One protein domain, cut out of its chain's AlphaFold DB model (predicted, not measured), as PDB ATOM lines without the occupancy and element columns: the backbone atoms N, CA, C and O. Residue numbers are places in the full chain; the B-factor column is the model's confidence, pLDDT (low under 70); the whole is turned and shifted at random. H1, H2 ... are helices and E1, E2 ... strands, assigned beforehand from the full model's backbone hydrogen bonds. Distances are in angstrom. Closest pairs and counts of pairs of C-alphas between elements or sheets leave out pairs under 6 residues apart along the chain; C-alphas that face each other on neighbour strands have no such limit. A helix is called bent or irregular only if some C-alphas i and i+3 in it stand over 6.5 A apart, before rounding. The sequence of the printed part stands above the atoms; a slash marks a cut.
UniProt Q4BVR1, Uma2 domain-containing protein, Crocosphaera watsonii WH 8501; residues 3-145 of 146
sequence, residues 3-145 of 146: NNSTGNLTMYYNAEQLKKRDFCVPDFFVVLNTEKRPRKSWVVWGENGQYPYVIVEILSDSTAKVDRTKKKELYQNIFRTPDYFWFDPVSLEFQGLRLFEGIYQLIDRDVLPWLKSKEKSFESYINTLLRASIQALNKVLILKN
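AT A GLANCE: This is residues 3 to 145 of the 146 residues of the protein "Uma2 domain-containing protein" of Crocosphaera watsonii WH 8501 (UniProt Q4BVR1). A twisted sheet of six strands makes the core, with one helix over each face: the long H4 covers E2 and E3 on one face, and H2 covers E4 and E5 on the other. Both helices run along the strands, while the short helices H1 and H3 lie off the sheet, and a long loop, residues 7 to 27, joins E1 to E2. The printed part has 143 residues, with four named helices and six named strands in the order E1 E2 H1 E3 H2 E4 E5 E6 H3 H4. The sheet runs E1 E2 E3 E4 E5 E6 and is mixed, as is the class, helices and strands. The whole is compact, with a radius of gyration of the C-alphas of 15.0 A and spans of 44 by 42 by 32 A.

HOW THE PARTS SIT: Start at E3, residues 54 to 58, and E4, residues 83 to 87, parallel neighbours with N 57 and O 85 3.0 A apart. Beside E3 find E2, residues 28 to 34, antiparallel, with N 28 and O 56 at 3.0 A. E1, residues 3 to 6, is an edge strand and forms a hairpin with E2; look at N 4 and O 31, 3.0 A. Beyond E4, E5, residues 94 to 100, and E6, residues 103 to 106, complete a meander, each strand the antiparallel neighbour of the one before; N 97 and O 84 are 2.8 A apart, N 98 and O 105 2.9 A. H2, residues 64 to 79, is on the sheet at a height of 9.3 A, and its closest C-alphas to E4 are those of Tyr 75 and Tyr 84, 7.8 A. E3, H2 and E4 form a strand-helix-strand unit, two parallel neighbour strands with a helix between, and its crossover is right-handed. H4, residues 122 to 144, is on the opposite face at a height of 8.6 A, making three layers, with the C-alphas of Val 30 in E2 and Ser 133 6.9 A apart. H3, residues 113 to 116, and H4 only just touch, with 3 pairs of C-alphas within 8 A, the closest those of Trp 114 and Thr 128, 6.8 A; H4 does so with residues 128 to 131 alone. H1, residues 44 to 47, is not on the sheet and is apart from H2. In H4 every O i to N i+4 pair is within hydrogen-bond range, in H2 9 of 12, and H1 and H3 are too short for such a pair.

IN THESE COORDINATES: Find C-alpha 3 at (38.448, -30.224, 12.841), where E1 begins its 10.4 A. E2 spans 16.2 A, H1 5.0 A, E3 13.8 A, E4 13.7 A, E5 19.5 A, E6 10.0 A and H3 5.6 A. H2 spans 19.7 A from C-alpha 64 at (23.475, -51.257, 24.517); it has a kink of 28 degrees near residue 71 and is only just irregular, with C-alphas 68 and 71 6.8 A apart. H4 runs 33.7 A to C-alpha 144 at (51.898, -32.087, 11.203).

THE WHOLE: The two C-alphas farthest apart are those of Glu 16 and Lys 118, 44.8 A. The printed part has no cut, and the link from E1 to E2, 21 residues, is long. The mean pLDDT of the printed part is 81.2; look for values under 70 in 43 residues, among them 17 to 21, 109 to 130 and 135 to 145.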
ATOM      1  N   ASN A   3      39.097 -28.964  12.464       67.88
ATOM      2  CA  ASN A   3      38.448 -30.224  12.841       67.88
ATOM      3  C   ASN A   3      36.936 -30.004  12.986       67.88
ATOM      4  O   ASN A   3      36.501 -28.879  13.255       67.88
ATOM      5  N   ASN A   4      36.140 -31.063  12.816       75.25
ATOM      6  CA  ASN A   4      34.688 -31.024  12.994       75.25
ATOM      7  C   ASN A   4      34.239 -32.033  14.057       75.25
ATOM      8  O   ASN A   4      34.706 -33.170  14.065       75.25
ATOM      9  N   SER A   5      33.306 -31.616  14.909       68.62
ATOM     10  CA  SER A   5      32.681 -32.431  15.952       68.62
ATOM     11  C   SER A   5      31.168 -32.260  15.881       68.62
ATOM     12  O   SER A   5      30.677 -31.130  15.857       68.62
ATOM     13  N   THR A   6      30.425 -33.359  15.840       75.19
ATOM     14  CA  THR A   6      28.960 -33.341  15.729       75.19
ATOM     15  C   THR A   6      28.362 -34.570  16.408       75.19
ATOM     16  O   THR A   6      29.081 -35.527  16.688       75.19
ATOM     17  N   GLY A   7      27.058 -34.538  16.673       69.50
ATOM     18  CA  GLY A   7      26.320 -35.654  17.249       69.50
ATOM     19  C   GLY A   7      25.007 -35.909  16.523       69.50
ATOM     20  O   GLY A   7      24.482 -35.002  15.874       69.50
ATOM     21  N   ASN A   8      24.505 -37.145  16.605       80.44
ATOM     22  CA  ASN A   8      23.261 -37.601  15.967       80.44
ATOM     23  C   ASN A   8      23.175 -37.321  14.455       80.44
ATOM     24  O   ASN A   8      22.088 -37.185  13.890       80.44
ATOM     25  N   LEU A   9      24.324 -37.223  13.782       86.31
ATOM     26  CA  LEU A   9      24.390 -36.973  12.348       86.31
ATOM     27  C   LEU A   9      24.499 -38.304  11.600       86.31
ATOM     28  O   LEU A   9      25.422 -39.084  11.839       86.31
ATOM     29  N   THR A  10      23.587 -38.550  10.659       88.44
ATOM     30  CA  THR A  10      23.616 -39.766   9.837       88.44
ATOM     31  C   THR A  10      24.903 -39.850   9.029       88.44
ATOM     32  O   THR A  10      25.255 -38.912   8.308       88.44
ATOM     33  N   MET A  11      25.572 -40.995   9.113       90.38
ATOM     34  CA  MET A  11      26.814 -41.285   8.415       90.38
ATOM     35  C   MET A  11      26.611 -42.360   7.357       90.38
ATOM     36  O   MET A  11      26.279 -43.499   7.680       90.38
ATOM     37  N   TYR A  12      26.845 -41.996   6.100       90.88
ATOM     38  CA  TYR A  12      26.794 -42.901   4.957       90.88
ATOM     39  C   TYR A  12      28.212 -43.294   4.562       90.88
ATOM     40  O   TYR A  12      29.031 -42.430   4.246       90.88
ATOM     41  N   TYR A  13      28.490 -44.596   4.570       87.50
ATOM     42  CA  TYR A  13      29.844 -45.126   4.393       87.50
ATOM     43  C   TYR A  13      29.988 -46.099   3.218       87.50
ATOM     44  O   TYR A  13      31.097 -46.547   2.946       87.50
ATOM     45  N   ASN A  14      28.895 -46.407   2.514       82.88
ATOM     46  CA  ASN A  14      28.896 -47.262   1.332       82.88
ATOM     47  C   ASN A  14      28.066 -46.626   0.203       82.88
ATOM     48  O   ASN A  14      26.836 -46.576   0.276       82.88
ATOM     49  N   ALA A  15      28.740 -46.125  -0.838       74.25
ATOM     50  CA  ALA A  15      28.097 -45.421  -1.951       74.25
ATOM     51  C   ALA A  15      27.230 -46.354  -2.813       74.25
ATOM     52  O   ALA A  15      26.157 -45.965  -3.275       74.25
ATOM     53  N   GLU A  16      27.661 -47.605  -2.983       71.38
ATOM     54  CA  GLU A  16      26.979 -48.602  -3.817       71.38
ATOM     55  C   GLU A  16      25.697 -49.131  -3.162       71.38
ATOM     56  O   GLU A  16      24.791 -49.627  -3.834       71.38
ATOM     57  N   GLN A  17      25.590 -48.997  -1.837       64.62
ATOM     58  CA  GLN A  17      24.515 -49.586  -1.038       64.62
ATOM     59  C   GLN A  17      23.620 -48.556  -0.344       64.62
ATOM     60  O   GLN A  17      22.886 -48.896   0.585       64.62
ATOM     61  N   LEU A  18      23.557 -47.320  -0.858       58.97
ATOM     62  CA  LEU A  18      22.602 -46.292  -0.413       58.97
ATOM     63  C   LEU A  18      21.147 -46.804  -0.328       58.97
ATOM     64  O   LEU A  18      20.381 -46.365   0.527       58.97
ATOM     65  N   LYS A  19      20.772 -47.775  -1.175       56.50
ATOM     66  CA  LYS A  19      19.440 -48.408  -1.189       56.50
ATOM     67  C   LYS A  19      19.234 -49.489  -0.110       56.50
ATOM     68  O   LYS A  19      18.093 -49.865   0.133       56.50
ATOM     69  N   LYS A  20      20.297 -49.988   0.539       60.88
ATOM     70  CA  LYS A  20      20.261 -51.098   1.517       60.88
ATOM     71  C   LYS A  20      20.388 -50.680   2.989       60.88
ATOM     72  O   LYS A  20      20.396 -51.554   3.846       60.88
ATOM     73  N   ARG A  21      20.365 -49.375   3.299       61.34
ATOM     74  CA  ARG A  21      20.480 -48.826   4.671       61.34
ATOM     75  C   ARG A  21      21.864 -48.998   5.321       61.34
ATOM     76  O   ARG A  21      21.951 -49.064   6.543       61.34
ATOM     77  N   ASP A  22      22.937 -48.973   4.531       74.25
ATOM     78  CA  ASP A  22      24.318 -48.905   5.039       74.25
ATOM     79  C   ASP A  22      24.647 -47.486   5.532       74.25
ATOM     80  O   ASP A  22      25.406 -46.719   4.929       74.25
ATOM     81  N   PHE A  23      24.009 -47.117   6.637       85.94
ATOM     82  CA  PHE A  23      24.298 -45.917   7.399       85.94
ATOM     83  C   PHE A  23      24.383 -46.261   8.883       85.94
ATOM     84  O   PHE A  23      23.780 -47.224   9.355       85.94
ATOM     85  N   CYS A  24      25.128 -45.461   9.633       89.81
ATOM     86  CA  CYS A  24      25.066 -45.477  11.087       89.81
ATOM     87  C   CYS A  24      24.798 -44.066  11.598       89.81
ATOM     88  O   CYS A  24      25.140 -43.083  10.943       89.81
ATOM     89  N   VAL A  25      24.217 -43.968  12.785       92.50
ATOM     90  CA  VAL A  25      24.061 -42.700  13.496       92.50
ATOM     91  C   VAL A  25      24.820 -42.858  14.810       92.50
ATOM     92  O   VAL A  25      24.309 -43.540  15.700       92.50
ATOM     93  N   PRO A  26      26.064 -42.360  14.893       93.25
ATOM     94  CA  PRO A  26      26.773 -42.264  16.159       93.25
ATOM     95  C   PRO A  26      26.235 -41.089  16.976       93.25
ATOM     96  O   PRO A  26      25.943 -40.027  16.406       93.25
ATOM     97  N   ASP A  27      26.178 -41.237  18.298       90.75
ATOM     98  CA  ASP A  27      25.744 -40.147  19.178       90.75
ATOM     99  C   ASP A  27      26.701 -38.956  19.134       90.75
ATOM    100  O   ASP A  27      26.260 -37.806  19.149       90.75
ATOM    101  N   PHE A  28      28.008 -39.211  19.017       89.25
ATOM    102  CA  PHE A  28      29.024 -38.185  18.809       89.25
ATOM    103  C   PHE A  28      30.218 -38.715  18.015       89.25
ATOM    104  O   PHE A  28      30.669 -39.844  18.211       89.25
ATOM    105  N   PHE A  29      30.787 -37.875  17.149       91.06
ATOM    106  CA  PHE A  29      32.043 -38.192  16.481       91.06
ATOM    107  C   PHE A  29      32.873 -36.959  16.115       91.06
ATOM    108  O   PHE A  29      32.364 -35.842  15.981       91.06
ATOM    109  N   VAL A  30      34.171 -37.195  15.909       87.12
ATOM    110  CA  VAL A  30      35.148 -36.191  15.469       87.12
ATOM    111  C   VAL A  30      35.795 -36.636  14.168       87.12
ATOM    112  O   VAL A  30      36.300 -37.754  14.082       87.12
ATOM    113  N   VAL A  31      35.846 -35.741  13.182       89.00
ATOM    114  CA  VAL A  31      36.654 -35.904  11.965       89.00
ATOM    115  C   VAL A  31      37.728 -34.822  11.931       89.00
ATOM    116  O   VAL A  31      37.476 -33.653  12.241       89.00
ATOM    117  N   LEU A  32      38.941 -35.222  11.570       85.75
ATOM    118  CA  LEU A  32      40.124 -34.366  11.550       85.75
ATOM    119  C   LEU A  32      40.400 -33.862  10.137       85.75
ATOM    120  O   LEU A  32      40.063 -34.543   9.183       85.75
ATOM    121  N   ASN A  33      41.072 -32.714  10.010       84.00
ATOM    122  CA  ASN A  33      41.520 -32.161   8.722       84.00
ATOM    123  C   ASN A  33      40.396 -31.903   7.701       84.00
ATOM    124  O   ASN A  33      40.597 -32.014   6.493       84.00
ATOM    125  N   THR A  34      39.237 -31.468   8.185       85.31
ATOM    126  CA  THR A  34      38.074 -31.155   7.352       85.31
ATOM    127  C   THR A  34      37.721 -29.666   7.397       85.31
ATOM    128  O   THR A  34      38.229 -28.880   8.203       85.31
ATOM    129  N   GLU A  35      36.832 -29.248   6.507       86.44
ATOM    130  CA  GLU A  35      36.296 -27.894   6.494       86.44
ATOM    131  C   GLU A  35      35.222 -27.709   7.568       86.44
ATOM    132  O   GLU A  35      34.344 -28.559   7.774       86.44
ATOM    133  N   LYS A  36      35.256 -26.549   8.230       83.00
ATOM    134  CA  LYS A  36      34.233 -26.157   9.198       83.00
ATOM    135  C   LYS A  36      33.039 -25.569   8.451       83.00
ATOM    136  O   LYS A  36      33.011 -24.378   8.160       83.00
ATOM    137  N   ARG A  37      32.053 -26.414   8.153       86.94
ATOM    138  CA  ARG A  37      30.781 -26.024   7.531       86.94
ATOM    139  C   ARG A  37      29.614 -26.844   8.089       86.94
ATOM    140  O   ARG A  37      29.839 -27.987   8.506       86.94
ATOM    141  N   PRO A  38      28.380 -26.304   8.077       85.94
ATOM    142  CA  PRO A  38      27.186 -27.064   8.427       85.94
ATOM    143  C   PRO A  38      27.019 -28.290   7.523       85.94
ATOM    144  O   PRO A  38      27.306 -28.241   6.324       85.94
ATOM    145  N   ARG A  39      26.542 -29.395   8.100       90.19
ATOM    146  CA  ARG A  39      26.285 -30.660   7.400       90.19
ATOM    147  C   ARG A  39      24.949 -31.236   7.856       90.19
ATOM    148  O   ARG A  39      24.643 -31.186   9.040       90.19
ATOM    149  N   LYS A  40      24.175 -31.778   6.911       90.69
ATOM    150  CA  LYS A  40      22.929 -32.528   7.186       90.69
ATOM    151  C   LYS A  40      23.173 -34.028   7.371       90.69
ATOM    152  O   LYS A  40      22.373 -34.710   7.996       90.69
ATOM    153  N   SER A  41      24.277 -34.523   6.825       91.25
ATOM    154  CA  SER A  41      24.779 -35.885   6.971       91.25
ATOM    155  C   SER A  41      26.291 -35.881   6.753       91.25
ATOM    156  O   SER A  41      26.838 -34.940   6.169       91.25
ATOM    157  N   TRP A  42      26.968 -36.923   7.225       93.31
ATOM    158  CA  TRP A  42      28.353 -37.200   6.866       93.31
ATOM    159  C   TRP A  42      28.379 -38.258   5.765       93.31
ATOM    160  O   TRP A  42      28.071 -39.424   6.004       93.31
ATOM    161  N   VAL A  43      28.697 -37.853   4.540       92.50
ATOM    162  CA  VAL A  43      28.737 -38.751   3.381       92.50
ATOM    163  C   VAL A  43      30.196 -38.998   3.039       92.50
ATOM    164  O   VAL A  43      30.830 -38.129   2.454       92.50
ATOM    165  N   VAL A  44      30.737 -40.161   3.402       92.44
ATOM    166  CA  VAL A  44      32.189 -40.421   3.371       92.44
ATOM    167  C   VAL A  44      32.820 -40.099   2.010       92.44
ATOM    168  O   VAL A  44      33.822 -39.391   1.956       92.44
ATOM    169  N   TRP A  45      32.220 -40.535   0.897       90.12
ATOM    170  CA  TRP A  45      32.745 -40.244  -0.449       90.12
ATOM    171  C   TRP A  45      32.594 -38.774  -0.862       90.12
ATOM    172  O   TRP A  45      33.378 -38.284  -1.666       90.12
ATOM    173  N   GLY A  46      31.621 -38.053  -0.297       89.94
ATOM    174  CA  GLY A  46      31.475 -36.603  -0.462       89.94
ATOM    175  C   GLY A  46      32.389 -35.787   0.459       89.94
ATOM    176  O   GLY A  46      32.481 -34.573   0.312       89.94
ATOM    177  N   GLU A  47      33.063 -36.443   1.406       92.19
ATOM    178  CA  GLU A  47      33.989 -35.847   2.374       92.19
ATOM    179  C   GLU A  47      35.427 -36.359   2.158       92.19
ATOM    180  O   GLU A  47      36.221 -36.431   3.094       92.19
ATOM    181  N   ASN A  48      35.776 -36.712   0.915       90.81
ATOM    182  CA  ASN A  48      37.104 -37.191   0.506       90.81
ATOM    183  C   ASN A  48      37.559 -38.472   1.226       90.81
ATOM    184  O   ASN A  48      38.732 -38.622   1.561       90.81
ATOM    185  N   GLY A  49      36.631 -39.391   1.505       90.75
ATOM    186  CA  GLY A  49      36.944 -40.657   2.171       90.75
ATOM    187  C   GLY A  49      37.242 -40.514   3.665       90.75
ATOM    188  O   GLY A  49      37.755 -41.448   4.276       90.75
ATOM    189  N   GLN A  50      36.947 -39.361   4.271       91.94
ATOM    190  CA  GLN A  50      37.252 -39.125   5.677       91.94
ATOM    191  C   GLN A  50      36.261 -39.846   6.592       91.94
ATOM    192  O   GLN A  50      35.062 -39.557   6.594       91.94
ATOM    193  N   TYR A  51      36.791 -40.752   7.409       94.31
ATOM    194  CA  TYR A  51      36.071 -41.426   8.485       94.31
ATOM    195  C   TYR A  51      36.310 -40.738   9.837       94.31
ATOM    196  O   TYR A  51      37.260 -39.961   9.990       94.31
ATOM    197  N   PRO A  52      35.458 -41.012  10.840       93.44
ATOM    198  CA  PRO A  52      35.684 -40.566  12.206       93.44
ATOM    199  C   PRO A  52      37.028 -41.005  12.770       93.44
ATOM    200  O   PRO A  52      37.432 -42.158  12.655       93.44
ATOM    201  N   TYR A  53      37.678 -40.077  13.459       90.94
ATOM    202  CA  TYR A  53      38.846 -40.366  14.276       90.94
ATOM    203  C   TYR A  53      38.461 -40.808  15.693       90.94
ATOM    204  O   TYR A  53      39.131 -41.637  16.306       90.94
ATOM    205  N   VAL A  54      37.368 -40.240  16.209       89.38
ATOM    206  CA  VAL A  54      36.781 -40.595  17.503       89.38
ATOM    207  C   VAL A  54      35.289 -40.802  17.325       89.38
ATOM    208  O   VAL A  54      34.647 -39.993  16.652       89.38
ATOM    209  N   ILE A  55      34.745 -41.840  17.957       92.62
ATOM    210  CA  ILE A  55      33.301 -42.049  18.116       92.62
ATOM    211  C   ILE A  55      32.987 -42.265  19.596       92.62
ATOM    212  O   ILE A  55      33.732 -42.957  20.293       92.62
ATOM    213  N   VAL A  56      31.878 -41.693  20.062       89.69
ATOM    214  CA  VAL A  56      31.333 -41.918  21.403       89.69
ATOM    215  C   VAL A  56      29.849 -42.252  21.300       89.69
ATOM    216  O   VAL A  56      29.124 -41.569  20.581       89.69
ATOM    217  N   GLU A  57      29.422 -43.286  22.022       92.81
ATOM    218  CA  GLU A  57      28.022 -43.716  22.126       92.81
ATOM    219  C   GLU A  57      27.524 -43.618  23.573       92.81
ATOM    220  O   GLU A  57      28.256 -43.912  24.525       92.81
ATOM    221  N   ILE A  58      26.262 -43.240  23.734       90.50
ATOM    222  CA  ILE A  58      25.525 -43.241  24.990       90.50
ATOM    223  C   ILE A  58      24.545 -44.396  24.954       90.50
ATOM    224  O   ILE A  58      23.598 -44.452  24.172       90.50
ATOM    225  N   LEU A  59      24.789 -45.358  25.828       91.25
ATOM    226  CA  LEU A  59      24.029 -46.583  25.827       91.25
ATOM    227  C   LEU A  59      22.643 -46.347  26.418       91.25
ATOM    228  O   LEU A  59      22.457 -45.630  27.398       91.25
ATOM    229  N   SER A  60      21.671 -47.025  25.830       91.31
ATOM    230  CA  SER A  60      20.339 -47.220  26.389       91.31
ATOM    231  C   SER A  60      20.034 -48.712  26.415       91.31
ATOM    232  O   SER A  60      20.690 -49.484  25.709       91.31
ATOM    233  N   ASP A  61      18.986 -49.125  27.123       91.56
ATOM    234  CA  ASP A  61      18.526 -50.522  27.113       91.56
ATOM    235  C   ASP A  61      18.308 -51.058  25.685       91.56
ATOM    236  O   ASP A  61      18.572 -52.224  25.391       91.56
ATOM    237  N   SER A  62      17.885 -50.184  24.766       90.62
ATOM    238  CA  SER A  62      17.601 -50.537  23.372       90.62
ATOM    239  C   SER A  62      18.834 -50.614  22.460       90.62
ATOM    240  O   SER A  62      18.821 -51.363  21.481       90.62
ATOM    241  N   THR A  63      19.906 -49.874  22.763       90.50
ATOM    242  CA  THR A  63      21.087 -49.740  21.884       90.50
ATOM    243  C   THR A  63      22.326 -50.446  22.433       90.50
ATOM    244  O   THR A  63      23.155 -50.924  21.657       90.50
ATOM    245  N   ALA A  64      22.382 -50.659  23.753       94.50
ATOM    246  CA  ALA A  64      23.475 -51.257  24.517       94.50
ATOM    247  C   ALA A  64      24.127 -52.479  23.857       94.50
ATOM    248  O   ALA A  64      25.355 -52.589  23.804       94.50
ATOM    249  N   LYS A  65      23.311 -53.420  23.367       96.88
ATOM    250  CA  LYS A  65      23.803 -54.634  22.706       96.88
ATOM    251  C   LYS A  65      24.432 -54.322  21.350       96.88
ATOM    252  O   LYS A  65      25.469 -54.889  21.024       96.88
ATOM    253  N   VAL A  66      23.803 -53.459  20.556       96.00
ATOM    254  CA  VAL A  66      24.249 -53.111  19.200       96.00
ATOM    255  C   VAL A  66      25.543 -52.301  19.245       96.00
ATOM    256  O   VAL A  66      26.462 -52.625  18.495       96.00
ATOM    257  N   ASP A  67      25.639 -51.325  20.149       96.62
ATOM    258  CA  ASP A  67      26.829 -50.485  20.328       96.62
ATOM    259  C   ASP A  67      28.055 -51.343  20.704       96.62
ATOM    260  O   ASP A  67      29.072 -51.333  20.008       96.62
ATOM    261  N   ARG A  68      27.918 -52.226  21.708       97.00
ATOM    262  CA  ARG A  68      29.005 -53.119  22.168       97.00
ATOM    263  C   ARG A  68      29.408 -54.219  21.169       97.00
ATOM    264  O   ARG A  68      30.475 -54.824  21.325       97.00
ATOM    265  N   THR A  69      28.569 -54.510  20.170       97.19
ATOM    266  CA  THR A  69      28.787 -55.605  19.203       97.19
ATOM    267  C   THR A  69      28.865 -55.098  17.765       97.19
ATOM    268  O   THR A  69      29.948 -54.772  17.294       97.19
ATOM    269  N   LYS A  70      27.734 -54.993  17.062       96.31
ATOM    270  CA  LYS A  70      27.678 -54.697  15.623       96.31
ATOM    271  C   LYS A  70      28.327 -53.364  15.254       96.31
ATOM    272  O   LYS A  70      29.066 -53.301  14.277       96.31
ATOM    273  N   LYS A  71      28.065 -52.298  16.016       96.31
ATOM    274  CA  LYS A  71      28.692 -50.989  15.766       96.31
ATOM    275  C   LYS A  71      30.183 -51.028  16.081       96.31
ATOM    276  O   LYS A  71      30.965 -50.559  15.265       96.31
ATOM    277  N   LYS A  72      30.596 -51.674  17.177       97.75
ATOM    278  CA  LYS A  72      32.017 -51.939  17.453       97.75
ATOM    279  C   LYS A  72      32.711 -52.627  16.268       97.75
ATOM    280  O   LYS A  72      33.761 -52.166  15.837       97.75
ATOM    281  N   GLU A  73      32.127 -53.689  15.713       97.81
ATOM    282  CA  GLU A  73      32.673 -54.396  14.542       97.81
ATOM    283  C   GLU A  73      32.721 -53.508  13.294       97.81
ATOM    284  O   GLU A  73      33.740 -53.475  12.604       97.81
ATOM    285  N   LEU A  74      31.657 -52.745  13.026       96.38
ATOM    286  CA  LEU A  74      31.614 -51.772  11.932       96.38
ATOM    287  C   LEU A  74      32.740 -50.736  12.067       96.38
ATOM    288  O   LEU A  74      33.484 -50.491  11.115       96.38
ATOM    289  N   TYR A  75      32.891 -50.154  13.255       97.69
ATOM    290  CA  TYR A  75      33.893 -49.128  13.517       97.69
ATOM    291  C   TYR A  75      35.315 -49.684  13.438       97.69
ATOM    292  O   TYR A  75      36.202 -49.008  12.925       97.69
ATOM    293  N   GLN A  76      35.521 -50.928  13.871       98.25
ATOM    294  CA  GLN A  76      36.812 -51.605  13.794       98.25
ATOM    295  C   GLN A  76      37.205 -51.950  12.355       98.25
ATOM    296  O   GLN A  76      38.339 -51.716  11.943       98.25
ATOM    297  N   ASN A  77      36.288 -52.562  11.608       97.00
ATOM    298  CA  ASN A  77      36.627 -53.259  10.371       97.00
ATOM    299  C   ASN A  77      36.430 -52.381   9.135       97.00
ATOM    300  O   ASN A  77      37.209 -52.494   8.189       97.00
ATOM    301  N   ILE A  78      35.418 -51.508   9.154       94.50
ATOM    302  CA  ILE A  78      35.071 -50.645   8.020       94.50
ATOM    303  C   ILE A  78      35.587 -49.231   8.251       94.50
ATOM    304  O   ILE A  78      36.326 -48.716   7.420       94.50
ATOM    305  N   PHE A  79      35.237 -48.599   9.377       95.88
ATOM    306  CA  PHE A  79      35.598 -47.187   9.575       95.88
ATOM    307  C   PHE A  79      37.061 -47.030   9.962       95.88
ATOM    308  O   PHE A  79      37.640 -45.969   9.746       95.88
ATOM    309  N   ARG A  80      37.643 -48.085  10.548       96.75
ATOM    310  CA  ARG A  80      38.990 -48.070  11.117       96.75
ATOM    311  C   ARG A  80      39.154 -46.916  12.112       96.75
ATOM    312  O   ARG A  80      40.223 -46.317  12.187       96.75
ATOM    313  N   THR A  81      38.090 -46.616  12.866       95.81
ATOM    314  CA  THR A  81      38.062 -45.519  13.840       95.81
ATOM    315  C   THR A  81      39.128 -45.780  14.911       95.81
ATOM    316  O   THR A  81      39.064 -46.805  15.585       95.81
ATOM    317  N   PRO A  82      40.122 -44.895  15.093       93.69
ATOM    318  CA  PRO A  82      41.211 -45.130  16.036       93.69
ATOM    319  C   PRO A  82      40.780 -45.265  17.494       93.69
ATOM    320  O   PRO A  82      41.276 -46.159  18.174       93.69
ATOM    321  N   ASP A  83      39.881 -44.405  17.976       91.00
ATOM    322  CA  ASP A  83      39.414 -44.432  19.362       91.00
ATOM    323  C   ASP A  83      37.868 -44.486  19.405       91.00
ATOM    324  O   ASP A  83      37.183 -43.608  18.872       91.00
ATOM    325  N   TYR A  84      37.314 -45.521  20.040       94.25
ATOM    326  CA  TYR A  84      35.871 -45.731  20.206       94.25
ATOM    327  C   TYR A  84      35.519 -45.842  21.690       94.25
ATOM    328  O   TYR A  84      36.140 -46.608  22.424       94.25
ATOM    329  N   PHE A  85      34.515 -45.089  22.135       90.88
ATOM    330  CA  PHE A  85      34.071 -45.078  23.524       90.88
ATOM    331  C   PHE A  85      32.572 -45.328  23.634       90.88
ATOM    332  O   PHE A  85      31.798 -44.939  22.757       90.88
ATOM    333  N   TRP A  86      32.152 -45.894  24.761       91.12
ATOM    334  CA  TRP A  86      30.754 -45.854  25.172       91.12
ATOM    335  C   TRP A  86      30.605 -45.550  26.655       91.12
ATOM    336  O   TRP A  86      31.497 -45.827  27.465       91.12
ATOM    337  N   PHE A  87      29.443 -45.007  26.996       86.56
ATOM    338  CA  PHE A  87      29.031 -44.753  28.365       86.56
ATOM    339  C   PHE A  87      27.614 -45.265  28.606       86.56
ATOM    340  O   PHE A  87      26.698 -44.943  27.856       86.56
ATOM    341  N   ASP A  88      27.435 -46.041  29.666       86.62
ATOM    342  CA  ASP A  88      26.128 -46.465  30.154       86.62
ATOM    343  C   ASP A  88      25.688 -45.533  31.293       86.62
ATOM    344  O   ASP A  88      26.287 -45.578  32.368       86.62
ATOM    345  N   PRO A  89      24.655 -44.693  31.110       81.25
ATOM    346  CA  PRO A  89      24.212 -43.753  32.134       81.25
ATOM    347  C   PRO A  89      23.534 -44.427  33.336       81.25
ATOM    348  O   PRO A  89      23.375 -43.778  34.368       81.25
ATOM    349  N   VAL A  90      23.136 -45.699  33.234       84.06
ATOM    350  CA  VAL A  90      22.464 -46.435  34.314       84.06
ATOM    351  C   VAL A  90      23.494 -47.124  35.202       84.06
ATOM    352  O   VAL A  90      23.540 -46.890  36.410       84.06
ATOM    353  N   SER A  91      24.356 -47.957  34.612       85.00
ATOM    354  CA  SER A  91      25.413 -48.654  35.363       85.00
ATOM    355  C   SER A  91      26.610 -47.750  35.673       85.00
ATOM    356  O   SER A  91      27.380 -48.004  36.610       85.00
ATOM    357  N   LEU A  92      26.736 -46.654  34.919       81.12
ATOM    358  CA  LEU A  92      27.828 -45.686  34.978       81.12
ATOM    359  C   LEU A  92      29.155 -46.334  34.532       81.12
ATOM    360  O   LEU A  92      30.247 -45.920  34.932       81.12
ATOM    361  N   GLU A  93      29.042 -47.379  33.701       83.94
ATOM    362  CA  GLU A  93      30.132 -47.986  32.949       83.94
ATOM    363  C   GLU A  93      30.645 -46.985  31.916       83.94
ATOM    364  O   GLU A  93      29.886 -46.444  31.117       83.94
ATOM    365  N   PHE A  94      31.958 -46.790  31.898       82.75
ATOM    366  CA  PHE A  94      32.649 -46.121  30.812       82.75
ATOM    367  C   PHE A  94      33.717 -47.064  30.269       82.75
ATOM    368  O   PHE A  94      34.541 -47.572  31.043       82.75
ATOM    369  N   GLN A  95      33.726 -47.261  28.952       88.50
ATOM    370  CA  GLN A  95      34.712 -48.084  28.265       88.50
ATOM    371  C   GLN A  95      35.333 -47.312  27.107       88.50
ATOM    372  O   GLN A  95      34.633 -46.721  26.287       88.50
ATOM    373  N   GLY A  96      36.662 -47.364  27.024       89.81
ATOM    374  CA  GLY A  96      37.413 -46.943  25.849       89.81
ATOM    375  C   GLY A  96      38.037 -48.131  25.136       89.81
ATOM    376  O   GLY A  96      38.496 -49.077  25.780       89.81
ATOM    377  N   LEU A  97      38.064 -48.060  23.812       93.12
ATOM    378  CA  LEU A  97      38.736 -48.989  22.923       93.12
ATOM    379  C   LEU A  97      39.658 -48.218  21.983       93.12
ATOM    380  O   LEU A  97      39.257 -47.205  21.412       93.12
ATOM    381  N   ARG A  98      40.875 -48.725  21.795       93.00
ATOM    382  CA  ARG A  98      41.830 -48.215  20.811       93.00
ATOM    383  C   ARG A  98      42.089 -49.265  19.753       93.00
ATOM    384  O   ARG A  98      42.345 -50.422  20.078       93.00
ATOM    385  N   LEU A  99      42.028 -48.854  18.496       94.75
ATOM    386  CA  LEU A  99      42.389 -49.701  17.374       94.75
ATOM    387  C   LEU A  99      43.910 -49.858  17.346       94.75
ATOM    388  O   LEU A  99      44.643 -48.882  17.185       94.75
ATOM    389  N   PHE A 100      44.377 -51.091  17.494       93.50
ATOM    390  CA  PHE A 100      45.779 -51.459  17.368       93.50
ATOM    391  C   PHE A 100      45.868 -52.687  16.464       93.50
ATOM    392  O   PHE A 100      45.157 -53.664  16.680       93.50
ATOM    393  N   GLU A 101      46.671 -52.596  15.400       94.56
ATOM    394  CA  GLU A 101      46.802 -53.656  14.384       94.56
ATOM    395  C   GLU A 101      45.448 -54.160  13.843       94.56
ATOM    396  O   GLU A 101      45.237 -55.337  13.568       94.56
ATOM    397  N   GLY A 102      44.492 -53.237  13.688       95.25
ATOM    398  CA  GLY A 102      43.168 -53.530  13.141       95.25
ATOM    399  C   GLY A 102      42.184 -54.178  14.118       95.25
ATOM    400  O   GLY A 102      41.064 -54.467  13.699       95.25
ATOM    401  N   ILE A 103      42.555 -54.359  15.389       97.69
ATOM    402  CA  ILE A 103      41.701 -54.924  16.439       97.69
ATOM    403  C   ILE A 103      41.548 -53.912  17.576       97.69
ATOM    404  O   ILE A 103      42.506 -53.259  17.989       97.69
ATOM    405  N   TYR A 104      40.330 -53.760  18.088       97.56
ATOM    406  CA  TYR A 104      40.096 -52.938  19.263       97.56
ATOM    407  C   TYR A 104      40.613 -53.610  20.530       97.56
ATOM    408  O   TYR A 104      40.214 -54.723  20.871       97.56
ATOM    409  N   GLN A 105      41.439 -52.876  21.266       95.31
ATOM    410  CA  GLN A 105      41.934 -53.248  22.584       95.31
ATOM    411  C   GLN A 105      41.360 -52.305  23.637       95.31
ATOM    412  O   GLN A 105      41.151 -51.120  23.365       95.31
ATOM    413  N   LEU A 106      41.106 -52.824  24.840       92.56
ATOM    414  CA  LEU A 106      40.651 -52.006  25.962       92.56
ATOM    415  C   LEU A 106      41.699 -50.940  26.263       92.56
ATOM    416  O   LEU A 106      42.876 -51.242  26.447       92.56
ATOM    417  N   ILE A 107      41.257 -49.689  26.328       86.06
ATOM    418  CA  ILE A 107      42.084 -48.633  26.883       86.06
ATOM    419  C   ILE A 107      41.987 -48.764  28.392       86.06
ATOM    420  O   ILE A 107      40.917 -48.562  28.973       86.06
ATOM    421  N   ASP A 108      43.105 -49.117  29.013       74.38
ATOM    422  CA  ASP A 108      43.208 -49.114  30.460       74.38
ATOM    423  C   ASP A 108      42.869 -47.709  30.984       74.38
ATOM    424  O   ASP A 108      43.376 -46.693  30.485       74.38
ATOM    425  N   ARG A 109      42.003 -47.645  32.003       64.31
ATOM    426  CA  ARG A 109      41.678 -46.388  32.689       64.31
ATOM    427  C   ARG A 109      42.938 -45.731  33.242       64.31
ATOM    428  O   ARG A 109      42.969 -44.509  33.384       64.31
ATOM    429  N   ASP A 110      43.986 -46.514  33.491       62.59
ATOM    430  CA  ASP A 110      45.261 -46.007  33.961       62.59
ATOM    431  C   ASP A 110      46.083 -45.248  32.921       62.59
ATOM    432  O   ASP A 110      46.856 -44.360  33.296       62.59
ATOM    433  N   VAL A 111      45.843 -45.511  31.636       59.94
ATOM    434  CA  VAL A 111      46.583 -44.936  30.502       59.94
ATOM    435  C   VAL A 111      45.970 -43.615  30.021       59.94
ATOM    436  O   VAL A 111      46.652 -42.804  29.394       59.94
ATOM    437  N   LEU A 112      44.705 -43.340  30.355       62.47
ATOM    438  CA  LEU A 112      44.058 -42.050  30.102       62.47
ATOM    439  C   LEU A 112      43.674 -41.399  31.437       62.47
ATOM    440  O   LEU A 112      42.648 -41.758  32.010       62.47
ATOM    441  N   PRO A 113      44.438 -40.403  31.932       58.91
ATOM    442  CA  PRO A 113      44.236 -39.818  33.261       58.91
ATOM    443  C   PRO A 113      42.816 -39.313  33.539       58.91
ATOM    444  O   PRO A 113      42.391 -39.275  34.687       58.91
ATOM    445  N   TRP A 114      42.060 -38.944  32.503       62.84
ATOM    446  CA  TRP A 114      40.676 -38.492  32.652       62.84
ATOM    447  C   TRP A 114      39.648 -39.617  32.774       62.84
ATOM    448  O   TRP A 114      38.566 -39.372  33.296       62.84
ATOM    449  N   LEU A 115      39.983 -40.848  32.377       60.50
ATOM    450  CA  LEU A 115      39.145 -42.026  32.634       60.50
ATOM    451  C   LEU A 115      39.209 -42.496  34.093       60.50
ATOM    452  O   LEU A 115      38.403 -43.327  34.508       60.50
ATOM    453  N   LYS A 116      40.139 -41.941  34.882       60.69
ATOM    454  CA  LYS A 116      40.254 -42.171  36.331       60.69
ATOM    455  C   LYS A 116      39.210 -41.419  37.149       60.69
ATOM    456  O   LYS A 116      39.086 -41.690  38.343       60.69
ATOM    457  N   SER A 117      38.479 -40.481  36.539       58.84
ATOM    458  CA  SER A 117      37.373 -39.794  37.203       58.84
ATOM    459  C   SER A 117      36.366 -40.834  37.700       58.84
ATOM    460  O   SER A 117      35.682 -41.485  36.914       58.84
ATOM    461  N   LYS A 118      36.285 -41.015  39.024       54.97
ATOM    462  CA  LYS A 118      35.239 -41.828  39.668       54.97
ATOM    463  C   LYS A 118      33.893 -41.101  39.693       54.97
ATOM    464  O   LYS A 118      32.921 -41.635  40.224       54.97
ATOM    465  N   GLU A 119      33.848 -39.883  39.168       55.44
ATOM    466  CA  GLU A 119      32.708 -38.996  39.259       55.44
ATOM    467  C   GLU A 119      31.727 -39.296  38.128       55.44
ATOM    468  O   GLU A 119      32.064 -39.270  36.944       55.44
ATOM    469  N   LYS A 120      30.501 -39.631  38.522       58.28
ATOM    470  CA  LYS A 120      29.452 -40.169  37.652       58.28
ATOM    471  C   LYS A 120      28.442 -39.090  37.222       58.28
ATOM    472  O   LYS A 120      27.280 -39.391  36.971       58.28
ATOM    473  N   SER A 121      28.867 -37.825  37.204       59.25
ATOM    474  CA  SER A 121      28.025 -36.664  36.889       59.25
ATOM    475  C   SER A 121      27.986 -36.360  35.386       59.25
ATOM    476  O   SER A 121      28.901 -36.702  34.635       59.25
ATOM    477  N   PHE A 122      26.945 -35.651  34.938       53.72
ATOM    478  CA  PHE A 122      26.843 -35.129  33.567       53.72
ATOM    479  C   PHE A 122      28.038 -34.227  33.188       53.72
ATOM    480  O   PHE A 122      28.494 -34.233  32.046       53.72
ATOM    481  N   GLU A 123      28.614 -33.506  34.151       62.84
ATOM    482  CA  GLU A 123      29.826 -32.705  33.942       62.84
ATOM    483  C   GLU A 123      31.050 -33.575  33.626       62.84
ATOM    484  O   GLU A 123      31.839 -33.242  32.742       62.84
ATOM    485  N   SER A 124      31.192 -34.726  34.289       62.88
ATOM    486  CA  SER A 124      32.245 -35.710  34.003       62.88
ATOM    487  C   SER A 124      32.133 -36.255  32.569       62.88
ATOM    488  O   SER A 124      33.140 -36.398  31.867       62.88
ATOM    489  N   TYR A 125      30.902 -36.457  32.084       61.31
ATOM    490  CA  TYR A 125      30.618 -36.836  30.697       61.31
ATOM    491  C   TYR A 125      31.071 -35.763  29.692       61.31
ATOM    492  O   TYR A 125      31.853 -36.059  28.783       61.31
ATOM    493  N   ILE A 126      30.660 -34.506  29.887       64.31
ATOM    494  CA  ILE A 126      31.060 -33.384  29.020       64.31
ATOM    495  C   ILE A 126      32.581 -33.194  29.027       64.31
ATOM    496  O   ILE A 126      33.197 -33.039  27.970       64.31
ATOM    497  N   ASN A 127      33.210 -33.298  30.197       67.75
ATOM    498  CA  ASN A 127      34.661 -33.237  30.333       67.75
ATOM    499  C   ASN A 127      35.365 -34.377  29.587       67.75
ATOM    500  O   ASN A 127      36.418 -34.157  28.988       67.75
ATOM    501  N   THR A 128      34.793 -35.579  29.576       66.06
ATOM    502  CA  THR A 128      35.349 -36.722  28.841       66.06
ATOM    503  C   THR A 128      35.276 -36.503  27.332       66.06
ATOM    504  O   THR A 128      36.287 -36.671  26.647       66.06
ATOM    505  N   LEU A 129      34.132 -36.043  26.813       65.38
ATOM    506  CA  LEU A 129      33.972 -35.700  25.395       65.38
ATOM    507  C   LEU A 129      34.921 -34.582  24.946       65.38
ATOM    508  O   LEU A 129      35.567 -34.690  23.898       65.38
ATOM    509  N   LEU A 130      35.041 -33.522  25.750       68.88
ATOM    510  CA  LEU A 130      35.982 -32.427  25.512       68.88
ATOM    511  C   LEU A 130      37.420 -32.942  25.460       68.88
ATOM    512  O   LEU A 130      38.160 -32.603  24.539       68.88
ATOM    513  N   ARG A 131      37.820 -33.802  26.399       70.69
ATOM    514  CA  ARG A 131      39.182 -34.353  26.446       70.69
ATOM    515  C   ARG A 131      39.472 -35.322  25.309       70.69
ATOM    516  O   ARG A 131      40.558 -35.244  24.744       70.69
ATOM    517  N   ALA A 132      38.517 -36.168  24.926       65.00
ATOM    518  CA  ALA A 132      38.642 -37.016  23.742       65.00
ATOM    519  C   ALA A 132      38.818 -36.162  22.473       65.00
ATOM    520  O   ALA A 132      39.702 -36.422  21.656       65.00
ATOM    521  N   SER A 133      38.053 -35.071  22.362       62.94
ATOM    522  CA  SER A 133      38.183 -34.101  21.267       62.94
ATOM    523  C   SER A 133      39.550 -33.403  21.274       62.94
ATOM    524  O   SER A 133      40.190 -33.292  20.228       62.94
ATOM    525  N   ILE A 134      40.045 -32.987  22.447       70.81
ATOM    526  CA  ILE A 134      41.381 -32.389  22.626       70.81
ATOM    527  C   ILE A 134      42.490 -33.391  22.286       70.81
ATOM    528  O   ILE A 134      43.455 -33.029  21.619       70.81
ATOM    529  N   GLN A 135      42.371 -34.657  22.690       68.25
ATOM    530  CA  GLN A 135      43.354 -35.686  22.347       68.25
ATOM    531  C   GLN A 135      43.419 -35.903  20.830       68.25
ATOM    532  O   GLN A 135      44.515 -35.994  20.272       68.25
ATOM    533  N   ALA A 136      42.264 -35.934  20.162       62.84
ATOM    534  CA  ALA A 136      42.192 -36.028  18.709       62.84
ATOM    535  C   ALA A 136      42.852 -34.811  18.031       62.84
ATOM    536  O   ALA A 136      43.649 -34.978  17.109       62.84
ATOM    537  N   LEU A 137      42.602 -33.596  18.533       63.69
ATOM    538  CA  LEU A 137      43.266 -32.359  18.095       63.69
ATOM    539  C   LEU A 137      44.794 -32.413  18.283       63.69
ATOM    540  O   LEU A 137      45.537 -32.094  17.355       63.69
ATOM    541  N   ASN A 138      45.275 -32.858  19.446       68.88
ATOM    542  CA  ASN A 138      46.705 -32.920  19.758       68.88
ATOM    543  C   ASN A 138      47.455 -33.928  18.878       68.88
ATOM    544  O   ASN A 138      48.564 -33.640  18.431       68.88
ATOM    545  N   LYS A 139      46.851 -35.082  18.560       64.38
ATOM    546  CA  LYS A 139      47.457 -36.035  17.616       64.38
ATOM    547  C   LYS A 139      47.626 -35.437  16.213       64.38
ATOM    548  O   LYS A 139      48.641 -35.702  15.577       64.38
ATOM    549  N   VAL A 140      46.699 -34.591  15.748       57.84
ATOM    550  CA  VAL A 140      46.856 -33.866  14.466       57.84
ATOM    551  C   VAL A 140      48.046 -32.918  14.496       57.84
ATOM    552  O   VAL A 140      48.782 -32.844  13.519       57.84
ATOM    553  N   LEU A 141      48.220 -32.176  15.591       56.16
ATOM    554  CA  LEU A 141      49.338 -31.244  15.749       56.16
ATOM    555  C   LEU A 141      50.686 -31.971  15.712       56.16
ATOM    556  O   LEU A 141      51.599 -31.513  15.035       56.16
ATOM    557  N   ILE A 142      50.788 -33.127  16.369       60.69
ATOM    558  CA  ILE A 142      52.011 -33.943  16.371       60.69
ATOM    559  C   ILE A 142      52.313 -34.492  14.970       60.69
ATOM    560  O   ILE A 142      53.441 -34.389  14.510       60.69
ATOM    561  N   LEU A 143      51.306 -35.017  14.261       51.75
ATOM    562  CA  LEU A 143      51.474 -35.552  12.901       51.75
ATOM    563  C   LEU A 143      51.782 -34.484  11.837       51.75
ATOM    564  O   LEU A 143      52.184 -34.844  10.741       51.75
ATOM    565  N   LYS A 144      51.555 -33.194  12.117       53.12
ATOM    566  CA  LYS A 144      51.898 -32.087  11.203       53.12
ATOM    567  C   LYS A 144      53.296 -31.514  11.422       53.12
ATOM    568  O   LYS A 144      53.764 -30.764  10.573       53.12
ATOM    569  N   ASN A 145      53.916 -31.821  12.559       50.12
ATOM    570  CA  ASN A 145      55.223 -31.298  12.960       50.12
ATOM    571  C   ASN A 145      56.350 -32.342  12.836       50.12
ATOM    572  O   ASN A 145      57.474 -32.057  13.244       50.12
TER     573      ASN A 145